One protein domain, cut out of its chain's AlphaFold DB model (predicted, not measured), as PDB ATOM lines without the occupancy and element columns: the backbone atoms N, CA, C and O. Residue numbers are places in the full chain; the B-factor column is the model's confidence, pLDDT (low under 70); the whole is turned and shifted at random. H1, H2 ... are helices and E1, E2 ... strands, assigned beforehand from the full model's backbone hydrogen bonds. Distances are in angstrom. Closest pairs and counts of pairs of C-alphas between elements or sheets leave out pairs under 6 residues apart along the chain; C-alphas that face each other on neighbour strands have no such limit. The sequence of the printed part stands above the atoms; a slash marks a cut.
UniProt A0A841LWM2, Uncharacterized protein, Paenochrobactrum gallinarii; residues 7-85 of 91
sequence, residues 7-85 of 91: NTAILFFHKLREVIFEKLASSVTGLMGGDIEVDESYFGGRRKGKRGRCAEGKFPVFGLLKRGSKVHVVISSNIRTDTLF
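This is residues 7 to 85 of the 91 residues of an uncharacterized protein of Paenochrobactrum gallinarii (UniProt A0A841LWM2). A long helix, H1, sticks out with residues 7 to 20 at one end of a three-stranded sheet; a long loop, residues 45 to 57, extends at the other end, and short H2 lies off the sheet. 79 residues are printed, with H1, E1, E2, E3, H2 in chain order. The sheet, E1 - E2 - E3, is a meander, each strand the antiparallel neighbour of the one before; the class is mixed. The whole is loose, radius of gyration of the C-alphas 15.3 A, spanning 41 by 38 by 21 A.

H1, residues 7 to 25, only grazes the sheet with residues 21 to 25; its closest C-alphas to E3, residues 70 to 75, are Leu 24 and His 72, 7.2 A. E1, residues 36 to 44, and E2, residues 58 to 66, form a hairpin at 157 degrees, N 39 and O 63 within hydrogen-bond range at 2.8 A. E2 and E3 form another at 156 degrees, N 64 and O 72 at 2.7 A. H2, residues 81 to 84, is not on the sheet and is apart from H1. In H1 every O i to N i+4 pair is within range; H2 is too short for one.

H1 runs 26.8 A from C-alpha 7 at (-107.059, 48.226, -62.545). E1 is 25.7 A, E2 25.2 A, E3 16.6 A; H2 ends at C-alpha 84 (-72.715, 47.672, -57.913).

The C-alphas farthest apart, Gly 33 and Lys 48, are 42.6 A apart. The printed part has no cut; the link E1 to E2 is long. pLDDT is under 70 in 32 residues, among them 75 to 85.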
ATOM      1  N   ASN A   7    -107.925  47.330 -61.781       92.81
ATOM      2  CA  ASN A   7    -107.059  48.226 -62.545       92.81
ATOM      3  C   ASN A   7    -107.109  49.651 -61.988       92.81
ATOM      4  O   ASN A   7    -106.074  50.307 -61.893       92.81
ATOM      5  N   THR A   8    -108.281  50.098 -61.533       91.88
ATOM      6  CA  THR A   8    -108.447  51.398 -60.873       91.88
ATOM      7  C   THR A   8    -107.673  51.455 -59.560       91.88
ATOM      8  O   THR A   8    -106.962  52.425 -59.314       91.88
ATOM      9  N   ALA A   9    -107.744  50.404 -58.739       91.25
ATOM     10  CA  ALA A   9    -106.972  50.330 -57.499       91.25
ATOM     11  C   ALA A   9    -105.457  50.328 -57.770       91.25
ATOM     12  O   ALA A   9    -104.712  51.055 -57.116       91.25
ATOM     13  N   ILE A  10    -105.001  49.557 -58.765       89.50
ATOM     14  CA  ILE A  10    -103.590  49.531 -59.180       89.50
ATOM     15  C   ILE A  10    -103.130  50.929 -59.603       89.50
ATOM     16  O   ILE A  10    -102.103  51.398 -59.114       89.50
ATOM     17  N   LEU A  11    -103.901  51.605 -60.458       92.62
ATOM     18  CA  LEU A  11    -103.577  52.945 -60.941       92.62
ATOM     19  C   LEU A  11    -103.552  53.974 -59.804       92.62
ATOM     20  O   LEU A  11    -102.644  54.799 -59.747       92.62
ATOM     21  N   PHE A  12    -104.507  53.906 -58.876       92.38
ATOM     22  CA  PHE A  12    -104.541  54.779 -57.702       92.38
ATOM     23  C   PHE A  12    -103.266  54.640 -56.863       92.38
ATOM     24  O   PHE A  12    -102.589  55.630 -56.587       92.38
ATOM     25  N   PHE A  13    -102.888  53.407 -56.511       86.62
ATOM     26  CA  PHE A  13    -101.671  53.169 -55.736       86.62
ATOM     27  C   PHE A  13    -100.393  53.477 -56.521       86.62
ATOM     28  O   PHE A  13     -99.373  53.777 -55.907       86.62
ATOM     29  N   HIS A  14    -100.408  53.397 -57.853       87.31
ATOM     30  CA  HIS A  14     -99.287  53.847 -58.678       87.31
ATOM     31  C   HIS A  14     -99.065  55.352 -58.519       87.31
ATOM     32  O   HIS A  14     -97.997  55.764 -58.075       87.31
ATOM     33  N   LYS A  15    -100.110  56.153 -58.759       91.69
ATOM     34  CA  LYS A  15    -100.055  57.616 -58.631       91.69
ATOM     35  C   LYS A  15     -99.692  58.070 -57.220       91.69
ATOM     36  O   LYS A  15     -98.899  58.985 -57.038       91.69
ATOM     37  N   LEU A  16    -100.230  57.398 -56.203       90.44
ATOM     38  CA  LEU A  16     -99.893  57.689 -54.811       90.44
ATOM     39  C   LEU A  16     -98.399  57.469 -54.523       90.44
ATOM     40  O   LEU A  16     -97.792  58.267 -53.811       90.44
ATOM     41  N   ARG A  17     -97.785  56.419 -55.087       86.25
ATOM     42  CA  ARG A  17     -96.340  56.181 -54.939       86.25
ATOM     43  C   ARG A  17     -95.502  57.237 -55.652       86.25
ATOM     44  O   ARG A  17     -94.487  57.633 -55.091       86.25
ATOM     45  N   GLU A  18     -95.921  57.703 -56.827       86.12
ATOM     46  CA  GLU A  18     -95.240  58.793 -57.547       86.12
ATOM     47  C   GLU A  18     -95.197  60.070 -56.701       86.12
ATOM     48  O   GLU A  18     -94.124  60.620 -56.473       86.12
ATOM     49  N   VAL A  19     -96.332  60.472 -56.121       87.38
ATOM     50  CA  VAL A  19     -96.411  61.659 -55.251       87.38
ATOM     51  C   VAL A  19     -95.515  61.522 -54.015       87.38
ATOM     52  O   VAL A  19     -94.817  62.465 -53.635       87.38
ATOM     53  N   ILE A  20     -95.506  60.345 -53.377       82.75
ATOM     54  CA  ILE A  20     -94.611  60.072 -52.242       82.75
ATOM     55  C   ILE A  20     -93.148  60.182 -52.681       82.75
ATOM     56  O   ILE A  20     -92.347  60.795 -51.974       82.75
ATOM     57  N   PHE A  21     -92.801  59.618 -53.838       79.75
ATOM     58  CA  PHE A  21     -91.444  59.654 -54.370       79.75
ATOM     59  C   PHE A  21     -90.978  61.086 -54.642       79.75
ATOM     60  O   PHE A  21     -89.916  61.467 -54.159       79.75
ATOM     61  N   GLU A  22     -91.778  61.908 -55.323       82.31
ATOM     62  CA  GLU A  22     -91.452  63.317 -55.585       82.31
ATOM     63  C   GLU A  22     -91.235  64.110 -54.287       82.31
ATOM     64  O   GLU A  22     -90.279  64.888 -54.157       82.31
ATOM     65  N   LYS A  23     -92.084  63.874 -53.279       80.75
ATOM     66  CA  LYS A  23     -91.976  64.541 -51.977       80.75
ATOM     67  C   LYS A  23     -90.732  64.112 -51.201       80.75
ATOM     68  O   LYS A  23     -90.084  64.947 -50.563       80.75
ATOM     69  N   LEU A  24     -90.391  62.826 -51.260       72.50
ATOM     70  CA  LEU A  24     -89.181  62.290 -50.646       72.50
ATOM     71  C   LEU A  24     -87.933  62.791 -51.366       72.50
ATOM     72  O   LEU A  24     -87.028  63.262 -50.686       72.50
ATOM     73  N   ALA A  25     -87.903  62.772 -52.702       71.12
ATOM     74  CA  ALA A  25     -86.775  63.233 -53.514       71.12
ATOM     75  C   ALA A  25     -86.422  64.699 -53.222       71.12
ATOM     76  O   ALA A  25     -85.256  65.026 -53.013       71.12
ATOM     77  N   SER A  26     -87.436  65.553 -53.066       69.06
ATOM     78  CA  SER A  26     -87.267  66.958 -52.665       69.06
ATOM     79  C   SER A  26     -86.668  67.138 -51.259       69.06
ATOM     80  O   SER A  26     -86.179  68.211 -50.924       69.06
ATOM     81  N   SER A  27     -86.713  66.098 -50.418       63.25
ATOM     82  CA  SER A  27     -86.237  66.106 -49.027       63.25
ATOM     83  C   SER A  27     -84.870  65.422 -48.843       63.25
ATOM     84  O   SER A  27     -84.343  65.411 -47.728       63.25
ATOM     85  N   VAL A  28     -84.292  64.829 -49.900       60.56
ATOM     86  CA  VAL A  28     -83.030  64.053 -49.844       60.56
ATOM     87  C   VAL A  28     -81.788  64.942 -49.687       60.56
ATOM     88  O   VAL A  28     -80.751  64.465 -49.235       60.56
ATOM     89  N   THR A  29     -81.871  66.247 -49.944       56.88
ATOM     90  CA  THR A  29     -80.734  67.185 -49.849       56.88
ATOM     91  C   THR A  29     -80.085  67.264 -48.454       56.88
ATOM     92  O   THR A  29     -78.976  67.769 -48.333       56.88
ATOM     93  N   GLY A  30     -80.724  66.730 -47.403       56.53
ATOM     94  CA  GLY A  30     -80.182  66.638 -46.035       56.53
ATOM     95  C   GLY A  30     -79.739  65.233 -45.589       56.53
ATOM     96  O   GLY A  30     -79.600  64.992 -44.383       56.53
ATOM     97  N   LEU A  31     -79.592  64.280 -46.517       55.72
ATOM     98  CA  LEU A  31     -79.299  62.878 -46.192       55.72
ATOM     99  C   LEU A  31     -77.834  62.641 -45.791       55.72
ATOM    100  O   LEU A  31     -77.562  61.688 -45.079       55.72
ATOM    101  N   MET A  32     -76.900  63.518 -46.169       54.28
ATOM    102  CA  MET A  32     -75.456  63.333 -45.943       54.28
ATOM    103  C   MET A  32     -74.956  63.853 -44.582       54.28
ATOM    104  O   MET A  32     -73.893  64.460 -44.494       54.28
ATOM    105  N   GLY A  33     -75.722  63.645 -43.508       58.91
ATOM    106  CA  GLY A  33     -75.316  64.076 -42.168       58.91
ATOM    107  C   GLY A  33     -75.860  63.178 -41.064       58.91
ATOM    108  O   GLY A  33     -77.075  63.166 -40.833       58.91
ATOM    109  N   GLY A  34     -74.949  62.481 -40.376       64.44
ATOM    110  CA  GLY A  34     -75.204  61.595 -39.232       64.44
ATOM    111  C   GLY A  34     -75.081  60.099 -39.548       64.44
ATOM    112  O   GLY A  34     -74.793  59.720 -40.680       64.44
ATOM    113  N   ASP A  35     -75.326  59.261 -38.536       63.97
ATOM    114  CA  ASP A  35     -75.394  57.802 -38.689       63.97
ATOM    115  C   ASP A  35     -76.652  57.411 -39.481       63.97
ATOM    116  O   ASP A  35     -77.774  57.798 -39.125       63.97
ATOM    117  N   ILE A  36     -76.469  56.622 -40.539       72.31
ATOM    118  CA  ILE A  36     -77.549  56.091 -41.375       72.31
ATOM    119  C   ILE A  36     -77.501  54.571 -41.273       72.31
ATOM    120  O   ILE A  36     -76.467  53.959 -41.537       72.31
ATOM    121  N   GLU A  37     -78.620  53.968 -40.896       74.69
ATOM    122  CA  GLU A  37     -78.800  52.524 -40.960       74.69
ATOM    123  C   GLU A  37     -79.318  52.151 -42.349       74.69
ATOM    124  O   GLU A  37     -80.213  52.803 -42.891       74.69
ATOM    125  N   VAL A  38     -78.726  51.123 -42.947       75.56
ATOM    126  CA  VAL A  38     -79.064  50.663 -44.295       75.56
ATOM    127  C   VAL A  38     -79.576  49.235 -44.199       75.56
ATOM    128  O   VAL A  38     -78.839  48.354 -43.766       75.56
ATOM    129  N   ASP A  39     -80.815  49.010 -44.630       79.75
ATOM    130  CA  ASP A  39     -81.409  47.680 -44.755       79.75
ATOM    131  C   ASP A  39     -81.610  47.293 -46.226       79.75
ATOM    132  O   ASP A  39     -81.959  48.124 -47.069       79.75
ATOM    133  N   GLU A  40     -81.404  46.013 -46.533       79.19
ATOM    134  CA  GLU A  40     -81.570  45.446 -47.870       79.19
ATOM    135  C   GLU A  40     -82.784  44.512 -47.947       79.19
ATOM    136  O   GLU A  40     -82.817  43.415 -47.389       79.19
ATOM    137  N   SER A  41     -83.778  44.902 -48.742       81.19
ATOM    138  CA  SER A  41     -84.952  44.082 -49.035       81.19
ATOM    139  C   SER A  41     -84.959  43.635 -50.496       81.19
ATOM    140  O   SER A  41     -84.727  44.429 -51.395       81.19
ATOM    141  N   TYR A  42     -85.270  42.365 -50.773       75.81
ATOM    142  CA  TYR A  42     -85.316  41.832 -52.143       75.81
ATOM    143  C   TYR A  42     -86.753  41.491 -52.557       75.81
ATOM    144  O   TYR A  42     -87.336  40.532 -52.045       75.81
ATOM    145  N   PHE A  43     -87.302  42.216 -53.532       76.12
ATOM    146  CA  PHE A  43     -88.667  42.042 -54.040       76.12
ATOM    147  C   PHE A  43     -88.699  41.333 -55.400       76.12
ATOM    148  O   PHE A  43     -87.788  41.458 -56.210       76.12
ATOM    149  N   GLY A  44     -89.772  40.595 -55.691       76.94
ATOM    150  CA  GLY A  44     -89.944  39.911 -56.980       76.94
ATOM    151  C   GLY A  44     -89.337  38.503 -57.028       76.94
ATOM    152  O   GLY A  44     -89.303  37.791 -56.026       76.94
ATOM    153  N   GLY A  45     -88.916  38.059 -58.217       72.69
ATOM    154  CA  GLY A  45     -88.397  36.701 -58.423       72.69
ATOM    155  C   GLY A  45     -89.475  35.608 -58.429       72.69
ATOM    156  O   GLY A  45     -89.281  34.540 -57.850       72.69
ATOM    157  N   ARG A  46     -90.630  35.850 -59.069       59.59
ATOM    158  CA  ARG A  46     -91.710  34.850 -59.180       59.59
ATOM    159  C   ARG A  46     -91.328  33.744 -60.175       59.59
ATOM    160  O   ARG A  46     -91.744  33.780 -61.328       59.59
ATOM    161  N   ARG A  47     -90.512  32.778 -59.744       65.38
ATOM    162  CA  ARG A  47     -90.042  31.648 -60.567       65.38
ATOM    163  C   ARG A  47     -89.905  30.369 -59.730       65.38
ATOM    164  O   ARG A  47     -89.671  30.437 -58.524       65.38
ATOM    165  N   LYS A  48     -90.014  29.194 -60.364       61.78
ATOM    166  CA  LYS A  48     -89.508  27.929 -59.794       61.78
ATOM    167  C   LYS A  48     -88.002  27.862 -60.087       61.78
ATOM    168  O   LYS A  48     -87.622  27.997 -61.242       61.78
ATOM    169  N   GLY A  49     -87.154  27.702 -59.069       72.44
ATOM    170  CA  GLY A  49     -85.692  27.706 -59.226       72.44
ATOM    171  C   GLY A  49     -84.955  28.174 -57.970       72.44
ATOM    172  O   GLY A  49     -85.526  28.129 -56.877       72.44
ATOM    173  N   LYS A  50     -83.694  28.618 -58.124       69.44
ATOM    174  CA  LYS A  50     -82.828  29.084 -57.023       69.44
ATOM    175  C   LYS A  50     -83.555  30.113 -56.147       69.44
ATOM    176  O   LYS A  50     -84.034  31.137 -56.634       69.44
ATOM    177  N   ARG A  51     -83.639  29.816 -54.848       72.31
ATOM    178  CA  ARG A  51     -84.232  30.673 -53.812       72.31
ATOM    179  C   ARG A  51     -83.119  31.371 -53.026       72.31
ATOM    180  O   ARG A  51     -81.989  30.903 -53.025       72.31
ATOM    181  N   GLY A  52     -83.455  32.464 -52.344       73.50
ATOM    182  CA  GLY A  52     -82.511  33.223 -51.511       73.50
ATOM    183  C   GLY A  52     -82.349  34.683 -51.935       73.50
ATOM    184  O   GLY A  52     -83.063  35.165 -52.822       73.50
ATOM    185  N   ARG A  53     -81.457  35.404 -51.248       70.94
ATOM    186  CA  ARG A  53     -81.045  36.776 -51.599       70.94
ATOM    187  C   ARG A  53     -80.277  36.754 -52.930       70.94
ATOM    188  O   ARG A  53     -79.706  35.723 -53.276       70.94
ATOM    189  N   CYS A  54     -80.343  37.834 -53.710       73.50
ATOM    190  CA  CYS A  54     -79.731  37.926 -55.051       73.50
ATOM    191  C   CYS A  54     -80.130  36.831 -56.069       73.50
ATOM    192  O   CYS A  54     -79.427  36.614 -57.055       73.50
ATOM    193  N   ALA A  55     -81.258  36.139 -55.876       75.25
ATOM    194  CA  ALA A  55     -81.785  35.242 -56.904       75.25
ATOM    195  C   ALA A  55     -82.237  36.029 -58.149       75.25
ATOM    196  O   ALA A  55     -82.707  37.164 -58.047       75.25
ATOM    197  N   GLU A  56     -82.122  35.412 -59.324       73.31
ATOM    198  CA  GLU A  56     -82.396  36.061 -60.606       73.31
ATOM    199  C   GLU A  56     -83.822  36.642 -60.684       73.31
ATOM    200  O   GLU A  56     -84.815  35.981 -60.358       73.31
ATOM    201  N   GLY A  57     -83.933  37.892 -61.142       74.06
ATOM    202  CA  GLY A  57     -85.212  38.592 -61.275       74.06
ATOM    203  C   GLY A  57     -85.787  39.130 -59.962       74.06
ATOM    204  O   GLY A  57     -86.975  39.464 -59.922       74.06
ATOM    205  N   LYS A  58     -84.981  39.198 -58.895       76.94
ATOM    206  CA  LYS A  58     -85.282  40.002 -57.710       76.94
ATOM    207  C   LYS A  58     -84.724  41.415 -57.868       76.94
ATOM    208  O   LYS A  58     -83.585  41.589 -58.284       76.94
ATOM    209  N   PHE A  59     -85.522  42.399 -57.487       71.00
ATOM    210  CA  PHE A  59     -85.136  43.797 -57.376       71.00
ATOM    211  C   PHE A  59     -84.730  44.066 -55.926       71.00
ATOM    212  O   PHE A  59     -85.566  43.857 -55.039       71.00
ATOM    213  N   PRO A  60     -83.484  44.482 -55.642       72.94
ATOM    214  CA  PRO A  60     -83.173  44.972 -54.313       72.94
ATOM    215  C   PRO A  60     -83.856  46.325 -54.107       72.94
ATOM    216  O   PRO A  60     -84.084  47.109 -55.032       72.94
ATOM    217  N   VAL A  61     -84.142  46.617 -52.862       77.56
ATOM    218  CA  VAL A  61     -84.665  47.883 -52.404       77.56
ATOM    219  C   VAL A  61     -83.912  48.177 -51.123       77.56
ATOM    220  O   VAL A  61     -83.974  47.392 -50.177       77.56
ATOM    221  N   PHE A  62     -83.175  49.281 -51.120       73.44
ATOM    222  CA  PHE A  62     -82.431  49.720 -49.953       73.44
ATOM    223  C   PHE A  62     -83.295  50.685 -49.149       73.44
ATOM    224  O   PHE A  62     -83.733  51.717 -49.665       73.44
ATOM    225  N   GLY A  63     -83.559  50.335 -47.896       75.50
ATOM    226  CA  GLY A  63     -84.136  51.233 -46.907       75.50
ATOM    227  C   GLY A  63     -83.013  51.954 -46.171       75.50
ATOM    228  O   GLY A  63     -82.241  51.328 -45.461       75.50
ATOM    229  N   LEU A  64     -82.913  53.266 -46.340       76.06
ATOM    230  CA  LEU A  64     -82.004  54.140 -45.606       76.06
ATOM    231  C   LEU A  64     -82.773  54.760 -44.436       76.06
ATOM    232  O   LEU A  64     -83.583  55.668 -44.625       76.06
ATOM    233  N   LEU A  65     -82.543  54.271 -43.224       70.31
ATOM    234  CA  LEU A  65     -83.119  54.814 -42.002       70.31
ATOM    235  C   LEU A  65     -82.153  55.832 -41.385       70.31
ATOM    236  O   LEU A  65     -81.048  55.504 -40.962       70.31
ATOM    237  N   LYS A  66     -82.593  57.087 -41.288       69.75
ATOM    238  CA  LYS A  66     -81.895  58.125 -40.526       69.75
ATOM    239  C   LYS A  66     -82.373  58.097 -39.072       69.75
ATOM    240  O   LYS A  66     -83.584  58.110 -38.822       69.75
ATOM    241  N   ARG A  67     -81.440  58.125 -38.108       62.91
ATOM    242  CA  ARG A  67     -81.764  58.324 -36.679       62.91
ATOM    243  C   ARG A  67     -82.619  59.593 -36.525       62.91
ATOM    244  O   ARG A  67     -82.219  60.666 -36.971       62.91
ATOM    245  N   GLY A  68     -83.818  59.455 -35.952       62.81
ATOM    246  CA  GLY A  68     -84.848  60.512 -35.941       62.81
ATOM    247  C   GLY A  68     -86.071  60.247 -36.835       62.81
ATOM    248  O   GLY A  68     -86.769  61.188 -37.206       62.81
ATOM    249  N   SER A  69     -86.341  58.975 -37.161       64.50
ATOM    250  CA  SER A  69     -87.622  58.482 -37.707       64.50
ATOM    251  C   SER A  69     -87.889  58.746 -39.194       64.50
ATOM    252  O   SER A  69     -89.029  58.614 -39.642       64.50
ATOM    253  N   LYS A  70     -86.868  59.097 -39.986       66.56
ATOM    254  CA  LYS A  70     -87.018  59.273 -41.442       66.56
ATOM    255  C   LYS A  70     -86.420  58.088 -42.191       66.56
ATOM    256  O   LYS A  70     -85.218  57.856 -42.120       66.56
ATOM    257  N   VAL A  71     -87.270  57.368 -42.920       65.88
ATOM    258  CA  VAL A  71     -86.874  56.275 -43.816       65.88
ATOM    259  C   VAL A  71     -86.919  56.782 -45.252       65.88
ATOM    260  O   VAL A  71     -87.945  57.286 -45.709       65.88
ATOM    261  N   HIS A  72     -85.815  56.629 -45.966       70.44
ATOM    262  CA  HIS A  72     -85.697  56.885 -47.392       70.44
ATOM    263  C   HIS A  72     -85.534  55.554 -48.117       70.44
ATOM    264  O   HIS A  72     -84.878  54.652 -47.614       70.44
ATOM    265  N   VAL A  73     -86.137  55.410 -49.292       68.06
ATOM    266  CA  VAL A  73     -86.071  54.162 -50.058       68.06
ATOM    267  C   VAL A  73     -85.389  54.440 -51.388       68.06
ATOM    268  O   VAL A  73     -85.837  55.304 -52.138       68.06
ATOM    269  N   VAL A  74     -84.318  53.704 -51.678       70.00
ATOM    270  CA  VAL A  74     -83.585  53.780 -52.945       70.00
ATOM    271  C   VAL A  74     -83.728  52.447 -53.667       70.00
ATOM    272  O   VAL A  74     -83.354  51.389 -53.157       70.00
ATOM    273  N   ILE A  75     -84.297  52.497 -54.868       67.69
ATOM    274  CA  ILE A  75     -84.413  51.333 -55.746       67.69
ATOM    275  C   ILE A  75     -83.173  51.318 -56.637       67.69
ATOM    276  O   ILE A  75     -82.957  52.260 -57.399       67.69
ATOM    277  N   SER A  76     -82.368  50.256 -56.555       66.12
ATOM    278  CA  SER A  76     -81.252  50.077 -57.486       66.12
ATOM    279  C   SER A  76     -81.749  49.422 -58.771       66.12
ATOM    280  O   SER A  76     -82.383  48.367 -58.735       66.12
ATOM    281  N   SER A  77     -81.449  50.037 -59.915       63.59
ATOM    282  CA  SER A  77     -81.802  49.516 -61.239       63.59
ATOM    283  C   SER A  77     -80.904  48.358 -61.691       63.59
ATOM    284  O   SER A  77     -81.292  47.610 -62.587       63.59
ATOM    285  N   ASN A  78     -79.730  48.176 -61.071       61.06
ATOM    286  CA  ASN A  78     -78.781  47.118 -61.409       61.06
ATOM    287  C   ASN A  78     -78.074  46.567 -60.155       61.06
ATOM    288  O   ASN A  78     -77.756  47.304 -59.224       61.06
ATOM    289  N   ILE A  79     -77.865  45.251 -60.132       59.19
ATOM    290  CA  ILE A  79     -77.237  44.500 -59.028       59.19
ATOM    291  C   ILE A  79     -76.133  43.567 -59.481       59.19
ATOM    292  O   ILE A  79     -75.625  42.775 -58.685       59.19
ATOM    293  N   ARG A  80     -75.779  43.590 -60.765       61.38
ATOM    294  CA  ARG A  80     -74.639  42.799 -61.191       61.38
ATOM    295  C   ARG A  80     -73.403  43.330 -60.466       61.38
ATOM    296  O   ARG A  80     -73.234  44.539 -60.322       61.38
ATOM    297  N   THR A  81     -72.583  42.420 -59.953       57.53
ATOM    298  CA  THR A  81     -71.429  42.742 -59.099       57.53
ATOM    299  C   THR A  81     -70.460  43.720 -59.773       57.53
ATOM    300  O   THR A  81     -69.866  44.550 -59.098       57.53
ATOM    301  N   ASP A  82     -70.368  43.661 -61.102       62.00
ATOM    302  CA  ASP A  82     -69.617  44.568 -61.982       62.00
ATOM    303  C   ASP A  82     -70.160  46.010 -62.021       62.00
ATOM    304  O   ASP A  82     -69.426  46.932 -62.361       62.00
ATOM    305  N   THR A  83     -71.431  46.214 -61.677       56.75
ATOM    306  CA  THR A  83     -72.120  47.517 -61.714       56.75
ATOM    307  C   THR A  83     -72.474  48.076 -60.338       56.75
ATOM    308  O   THR A  83     -72.815  49.252 -60.237       56.75
ATOM    309  N   LEU A  84     -72.403  47.255 -59.284       55.34
ATOM    310  CA  LEU A  84     -72.715  47.672 -57.913       55.34
ATOM    311  C   LEU A  84     -71.595  48.529 -57.302       55.34
ATOM    312  O   LEU A  84     -71.862  49.464 -56.552       55.34
ATOM    313  N   PHE A  85     -70.344  48.221 -57.644       56.75
ATOM    314  CA  PHE A  85     -69.187  49.039 -57.314       56.75
ATOM    315  C   PHE A  85     -68.826  49.846 -58.558       56.75
ATOM    316  O   PHE A  85     -68.612  49.266 -59.622       56.75
TER     317      PHE A  85